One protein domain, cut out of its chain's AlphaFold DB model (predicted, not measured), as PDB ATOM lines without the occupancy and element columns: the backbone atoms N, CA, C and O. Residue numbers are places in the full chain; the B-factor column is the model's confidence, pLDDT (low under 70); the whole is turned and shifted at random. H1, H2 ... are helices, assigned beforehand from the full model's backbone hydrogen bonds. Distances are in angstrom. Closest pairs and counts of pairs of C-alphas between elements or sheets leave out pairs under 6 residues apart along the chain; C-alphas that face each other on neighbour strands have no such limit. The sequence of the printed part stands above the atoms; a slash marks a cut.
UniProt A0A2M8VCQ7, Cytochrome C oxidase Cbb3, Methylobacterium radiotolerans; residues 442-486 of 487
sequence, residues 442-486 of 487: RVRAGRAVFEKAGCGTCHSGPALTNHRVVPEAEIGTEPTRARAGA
ATOM      1  N   ARG A 442      -9.973 -61.013   9.999       96.12
ATOM      2  CA  ARG A 442     -10.995 -60.259   9.257       96.12
ATOM      3  C   ARG A 442     -10.383 -59.420   8.146       96.12
ATOM      4  O   ARG A 442     -10.937 -59.394   7.051       96.12
ATOM      5  N   VAL A 443      -9.238 -58.780   8.393       94.75
ATOM      6  CA  VAL A 443      -8.520 -58.006   7.365       94.75
ATOM      7  C   VAL A 443      -8.088 -58.912   6.213       94.75
ATOM      8  O   VAL A 443      -8.313 -58.574   5.053       94.75
ATOM      9  N   ARG A 444      -7.518 -60.090   6.507       96.88
ATOM     10  CA  ARG A 444      -7.148 -61.070   5.471       96.88
ATOM     11  C   ARG A 444      -8.359 -61.548   4.673       96.88
ATOM     12  O   ARG A 444      -8.294 -61.575   3.446       96.88
ATOM     13  N   ALA A 445      -9.456 -61.886   5.348       97.06
ATOM     14  CA  ALA A 445     -10.691 -62.303   4.690       97.06
ATOM     15  C   ALA A 445     -11.265 -61.191   3.795       97.06
ATOM     16  O   ALA A 445     -11.605 -61.444   2.640       97.06
ATOM     17  N   GLY A 446     -11.308 -59.950   4.288       95.81
ATOM     18  CA  GLY A 446     -11.757 -58.784   3.525       95.81
ATOM     19  C   GLY A 446     -10.880 -58.507   2.304       95.81
ATOM     20  O   GLY A 446     -11.401 -58.277   1.217       95.81
ATOM     21  N   ARG A 447      -9.554 -58.622   2.446       95.06
ATOM     22  CA  ARG A 447      -8.614 -58.495   1.324       95.06
ATOM     23  C   ARG A 447      -8.863 -59.546   0.244       95.06
ATOM     24  O   ARG A 447      -8.902 -59.197  -0.931       95.06
ATOM     25  N   ALA A 448      -9.086 -60.804   0.625       97.44
ATOM     26  CA  ALA A 448      -9.398 -61.859  -0.337       97.44
ATOM     27  C   ALA A 448     -10.696 -61.567  -1.116       97.44
ATOM     28  O   ALA A 448     -10.762 -61.815  -2.319       97.44
ATOM     29  N   VAL A 449     -11.715 -61.000  -0.456       97.75
ATOM     30  CA  VAL A 449     -12.949 -60.545  -1.122       97.75
ATOM     31  C   VAL A 449     -12.662 -59.385  -2.076       97.75
ATOM     32  O   VAL A 449     -13.092 -59.435  -3.225       97.75
ATOM     33  N   PHE A 450     -11.913 -58.379  -1.625       96.81
ATOM     34  CA  PHE A 450     -11.556 -57.195  -2.409       96.81
ATOM     35  C   PHE A 450     -10.797 -57.554  -3.694       96.81
ATOM     36  O   PHE A 450     -11.119 -57.064  -4.776       96.81
ATOM     37  N   GLU A 451      -9.815 -58.452  -3.590       95.69
ATOM     38  CA  GLU A 451      -9.036 -58.936  -4.732       95.69
ATOM     39  C   GLU A 451      -9.902 -59.782  -5.676       95.69
ATOM     40  O   GLU A 451      -9.893 -59.553  -6.885       95.69
ATOM     41  N   LYS A 452     -10.717 -60.703  -5.141       97.62
ATOM     42  CA  LYS A 452     -11.612 -61.553  -5.945       97.62
ATOM     43  C   LYS A 452     -12.675 -60.752  -6.698       97.62
ATOM     44  O   LYS A 452     -13.007 -61.106  -7.826       97.62
ATOM     45  N   ALA A 453     -13.223 -59.709  -6.081       97.12
ATOM     46  CA  ALA A 453     -14.205 -58.822  -6.702       97.12
ATOM     47  C   ALA A 453     -13.577 -57.868  -7.733       97.12
ATOM     48  O   ALA A 453     -14.300 -57.153  -8.420       97.12
ATOM     49  N   GLY A 454     -12.244 -57.845  -7.846       95.81
ATOM     50  CA  GLY A 454     -11.539 -56.950  -8.754       95.81
ATOM     51  C   GLY A 454     -11.561 -55.491  -8.306       95.81
ATOM     52  O   GLY A 454     -11.264 -54.624  -9.116       95.81
ATOM     53  N   CYS A 455     -11.865 -55.186  -7.038       96.00
ATOM     54  CA  CYS A 455     -11.948 -53.806  -6.550       96.00
ATOM     55  C   CYS A 455     -10.636 -53.032  -6.764       96.00
ATOM     56  O   CYS A 455     -10.659 -51.829  -7.010       96.00
ATOM     57  N   GLY A 456      -9.495 -53.732  -6.735       94.81
ATOM     58  CA  GLY A 456      -8.167 -53.158  -6.955       94.81
ATOM     59  C   GLY A 456      -7.904 -52.621  -8.364       94.81
ATOM     60  O   GLY A 456      -6.906 -51.932  -8.554       94.81
ATOM     61  N   THR A 457      -8.762 -52.894  -9.354       93.50
ATOM     62  CA  THR A 457      -8.616 -52.314 -10.703       93.50
ATOM     63  C   THR A 457      -8.848 -50.802 -10.695       93.50
ATOM     64  O   THR A 457      -8.169 -50.081 -11.428       93.50
ATOM     65  N   CYS A 458      -9.753 -50.329  -9.830       93.31
ATOM     66  CA  CYS A 458     -10.053 -48.913  -9.609       93.31
ATOM     67  C   CYS A 458      -9.488 -48.402  -8.278       93.31
ATOM     68  O   CYS A 458      -8.925 -47.312  -8.230       93.31
ATOM     69  N   HIS A 459      -9.565 -49.205  -7.215       94.88
ATOM     70  CA  HIS A 459      -9.158 -48.822  -5.865       94.88
ATOM     71  C   HIS A 459      -7.771 -49.363  -5.511       94.88
ATOM     72  O   HIS A 459      -7.632 -50.391  -4.847       94.88
ATOM     73  N   SER A 460      -6.725 -48.679  -5.967       92.94
ATOM     74  CA  SER A 460      -5.332 -49.092  -5.751       92.94
ATOM     75  C   SER A 460      -4.466 -47.964  -5.196       92.94
ATOM     76  O   SER A 460      -4.904 -46.827  -5.068       92.94
ATOM     77  N   GLY A 461      -3.233 -48.288  -4.808       91.44
ATOM     78  CA  GLY A 461      -2.290 -47.300  -4.291       91.44
ATOM     79  C   GLY A 461      -2.622 -46.775  -2.885       91.44
ATOM     80  O   GLY A 461      -3.518 -47.292  -2.213       91.44
ATOM     81  N   PRO A 462      -1.868 -45.766  -2.413       87.62
ATOM     82  CA  PRO A 462      -1.953 -45.262  -1.039       87.62
ATOM     83  C   PRO A 462      -3.314 -44.667  -0.657       87.62
ATOM     84  O   PRO A 462      -3.709 -44.772   0.500       87.62
ATOM     85  N   ALA A 463      -4.026 -44.077  -1.621       90.44
ATOM     86  CA  ALA A 463      -5.333 -43.445  -1.426       90.44
ATOM     87  C   ALA A 463      -6.512 -44.286  -1.951       90.44
ATOM     88  O   ALA A 463      -7.636 -43.798  -2.002       90.44
ATOM     89  N   LEU A 464      -6.272 -45.546  -2.344       92.38
ATOM     90  CA  LEU A 464      -7.291 -46.434  -2.921       92.38
ATOM     91  C   LEU A 464      -7.998 -45.824  -4.149       92.38
ATOM     92  O   LEU A 464      -9.214 -45.953  -4.315       92.38
ATOM     93  N   THR A 465      -7.216 -45.207  -5.034       92.88
ATOM     94  CA  THR A 465      -7.622 -44.679  -6.341       92.88
ATOM     95  C   THR A 465      -6.509 -44.908  -7.366       92.88
ATOM     96  O   THR A 465      -5.326 -44.767  -7.067       92.88
ATOM     97  N   ASN A 466      -6.879 -45.278  -8.590       94.00
ATOM     98  CA  ASN A 466      -5.961 -45.387  -9.727       94.00
ATOM     99  C   ASN A 466      -5.867 -44.082 -10.546       94.00
ATOM    100  O   ASN A 466      -5.287 -44.089 -11.634       94.00
ATOM    101  N   HIS A 467      -6.468 -42.994 -10.047       93.25
ATOM    102  CA  HIS A 467      -6.502 -41.659 -10.653       93.25
ATOM    103  C   HIS A 467      -7.225 -41.564 -12.009       93.25
ATOM    104  O   HIS A 467      -7.061 -40.582 -12.735       93.25
ATOM    105  N   ARG A 468      -8.032 -42.566 -12.386       93.06
ATOM    106  CA  ARG A 468      -8.819 -42.532 -13.626       93.06
ATOM    107  C   ARG A 468     -10.211 -41.968 -13.372       93.06
ATOM    108  O   ARG A 468     -10.917 -42.420 -12.477       93.06
ATOM    109  N   VAL A 469     -10.644 -41.060 -14.245       92.19
ATOM    110  CA  VAL A 469     -12.064 -40.714 -14.381       92.19
ATOM    111  C   VAL A 469     -12.734 -41.801 -15.218       92.19
ATOM    112  O   VAL A 469     -12.329 -42.048 -16.357       92.19
ATOM    113  N   VAL A 470     -13.722 -42.483 -14.643       92.31
ATOM    114  CA  VAL A 470     -14.467 -43.555 -15.315       92.31
ATOM    115  C   VAL A 470     -15.681 -42.946 -16.026       92.31
ATOM    116  O   VAL A 470     -16.410 -42.177 -15.397       92.31
ATOM    117  N   PRO A 471     -15.922 -43.247 -17.317       91.94
ATOM    118  CA  PRO A 471     -17.106 -42.767 -18.022       91.94
ATOM    119  C   PRO A 471     -18.406 -43.157 -17.308       91.94
ATOM    120  O   PRO A 471     -18.542 -44.287 -16.842       91.94
ATOM    121  N   GLU A 472     -19.391 -42.254 -17.283       91.12
ATOM    122  CA  GLU A 472     -20.680 -42.507 -16.617       91.12
ATOM    123  C   GLU A 472     -21.380 -43.765 -17.160       91.12
ATOM    124  O   GLU A 472     -21.819 -44.604 -16.380       91.12
ATOM    125  N   ALA A 473     -21.353 -43.968 -18.480       92.19
ATOM    126  CA  ALA A 473     -21.914 -45.155 -19.127       92.19
ATOM    127  C   ALA A 473     -21.221 -46.481 -18.736       92.19
ATOM    128  O   ALA A 473     -21.790 -47.547 -18.957       92.19
ATOM    129  N   GLU A 474     -19.998 -46.427 -18.194       93.50
ATOM    130  CA  GLU A 474     -19.265 -47.593 -17.684       93.50
ATOM    131  C   GLU A 474     -19.544 -47.821 -16.190       93.50
ATOM    132  O   GLU A 474     -19.793 -48.954 -15.783       93.50
ATOM    133  N   ILE A 475     -19.527 -46.759 -15.374       92.31
ATOM    134  CA  ILE A 475     -19.688 -46.863 -13.913       92.31
ATOM    135  C   ILE A 475     -21.158 -46.972 -13.465       92.31
ATOM    136  O   ILE A 475     -21.434 -47.548 -12.414       92.31
ATOM    137  N   GLY A 476     -22.107 -46.448 -14.251       92.88
ATOM    138  CA  GLY A 476     -23.552 -46.575 -14.026       92.88
ATOM    139  C   GLY A 476     -24.109 -45.793 -12.829       92.88
ATOM    140  O   GLY A 476     -25.158 -46.156 -12.297       92.88
ATOM    141  N   THR A 477     -23.407 -44.756 -12.365       91.88
ATOM    142  CA  THR A 477     -23.867 -43.860 -11.288       91.88
ATOM    143  C   THR A 477     -24.783 -42.756 -11.818       91.88
ATOM    144  O   THR A 477     -24.788 -42.474 -13.007       91.88
ATOM    145  N   GLU A 478     -25.507 -42.070 -10.930       90.62
ATOM    146  CA  GLU A 478     -26.383 -40.941 -11.280       90.62
ATOM    147  C   GLU A 478     -25.666 -39.864 -12.147       90.62
ATOM    148  O   GLU A 478     -24.707 -39.239 -11.677       90.62
ATOM    149  N   PRO A 479     -26.103 -39.614 -13.401       90.50
ATOM    150  CA  PRO A 479     -25.371 -38.777 -14.358       90.50
ATOM    151  C   PRO A 479     -25.506 -37.269 -14.142       90.50
ATOM    152  O   PRO A 479     -24.736 -36.501 -14.728       90.50
ATOM    153  N   THR A 480     -26.502 -36.804 -13.385       90.31
ATOM    154  CA  THR A 480     -26.829 -35.368 -13.282       90.31
ATOM    155  C   THR A 480     -25.651 -34.518 -12.815       90.31
ATOM    156  O   THR A 480     -25.404 -33.471 -13.412       90.31
ATOM    157  N   ARG A 481     -24.850 -34.992 -11.851       87.31
ATOM    158  CA  ARG A 481     -23.651 -34.274 -11.384       87.31
ATOM    159  C   ARG A 481     -22.581 -34.128 -12.470       87.31
ATOM    160  O   ARG A 481     -21.969 -33.070 -12.588       87.31
ATOM    161  N   ALA A 482     -22.353 -35.164 -13.277       86.25
ATOM    162  CA  ALA A 482     -21.410 -35.088 -14.393       86.25
ATOM    163  C   ALA A 482     -21.904 -34.119 -15.482       86.25
ATOM    164  O   ALA A 482     -21.116 -33.368 -16.051       86.25
ATOM    165  N   ARG A 483     -23.221 -34.083 -15.735       87.81
ATOM    166  CA  ARG A 483     -23.843 -33.160 -16.700       87.81
ATOM    167  C   ARG A 483     -23.814 -31.703 -16.241       87.81
ATOM    168  O   ARG A 483     -23.695 -30.825 -17.093       87.81
ATOM    169  N   ALA A 484     -23.901 -31.447 -14.936       83.06
ATOM    170  CA  ALA A 484     -23.860 -30.097 -14.374       83.06
ATOM    171  C   ALA A 484     -22.585 -29.337 -14.780       83.06
ATOM    172  O   ALA A 484     -22.647 -28.159 -15.112       83.06
ATOM    173  N   GLY A 485     -21.439 -30.028 -14.815       70.56
ATOM    174  CA  GLY A 485     -20.147 -29.446 -15.198       70.56
ATOM    175  C   GLY A 485     -19.820 -29.473 -16.694       70.56
ATOM    176  O   GLY A 485     -18.729 -29.049 -17.067       70.56
ATOM    177  N   ALA A 486     -20.718 -29.994 -17.538       66.31
ATOM    178  CA  ALA A 486     -20.532 -30.088 -18.990       66.31
ATOM    179  C   ALA A 486     -21.126 -28.897 -19.770       66.31
ATOM    180  O   ALA A 486     -20.981 -28.839 -20.991       66.31
TER     181      ALA A 486
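AT A GLANCE: This is residues 442 to 486 of the 487 residues of the protein "Cytochrome C oxidase Cbb3" of Methylobacterium radiotolerans (UniProt A0A2M8VCQ7). The domain is a string of separate parts: the longest helix, H1, makes one end, a long winding link without a named element makes the middle, and two short helices, H2 and H3, make the other end. The link, residues 453 to 471, swings out to one side in a loop around residues 457 to 464 before it runs on to H2, and no helix touches another. The printed part has 45 residues with three named helices in the order H1, H2, H3 and no named strand; the class is all helix, though under half of the residues, 20 of 45, are in named elements. The whole is only just loose, close to extended, with a radius of gyration of the C-alphas of 13.9 A, and its outline is a rod with spans of 41 by 20 by 14 A.

IN THESE COORDINATES: H1, residues 442 to 452, is the longest helix, 15.3 A from first to last C-alpha; it begins at C-alpha 442 at (-10.995, -60.259, 9.257) and ends at C-alpha 452 at (-11.612, -61.553, -5.945). H2 holds residues 472 to 475 and is 5.2 A long from first to last C-alpha. H3 holds residues 480 to 484, is 6.1 A long, and ends at C-alpha 484 at (-23.860, -30.097, -14.374).

HOW THE PARTS SIT: H1 is apart from H2, which follows it in the chain. H1 is also apart from H3. H2 and H3 are close but not clearly touching, with 1 pair of C-alphas within 8 A: the closest C-alphas, those of Glu 472 and Ala 482, are 7.8 A apart. The centres of H2 and H3 are 12.8 A apart. Residues 473 to 478, of which 473 to 475 belong to H2, stand free. In H1 and H3 every pair of O of residue i and N of residue i+4 is within hydrogen-bond range; H2, with 4 residues, is too short for such a pair, and its 1 pair of O of residue i and N of residue i+3 is within range.

THE WHOLE: The two C-alphas farthest apart are those of the first and last printed residues, Arg 442 and Ala 486, at 42.4 A. The printed part has no cut. The link from H1 to H2, with 19 residues between them, is long, and its C-alphas lie 4 to 14 A from the mean of the C-alphas. The link from H2 to H3, with 4 residues between them, is tight. The mean pLDDT of the printed part of this model is 91.9, and one printed residue, Ala 486, is under 70.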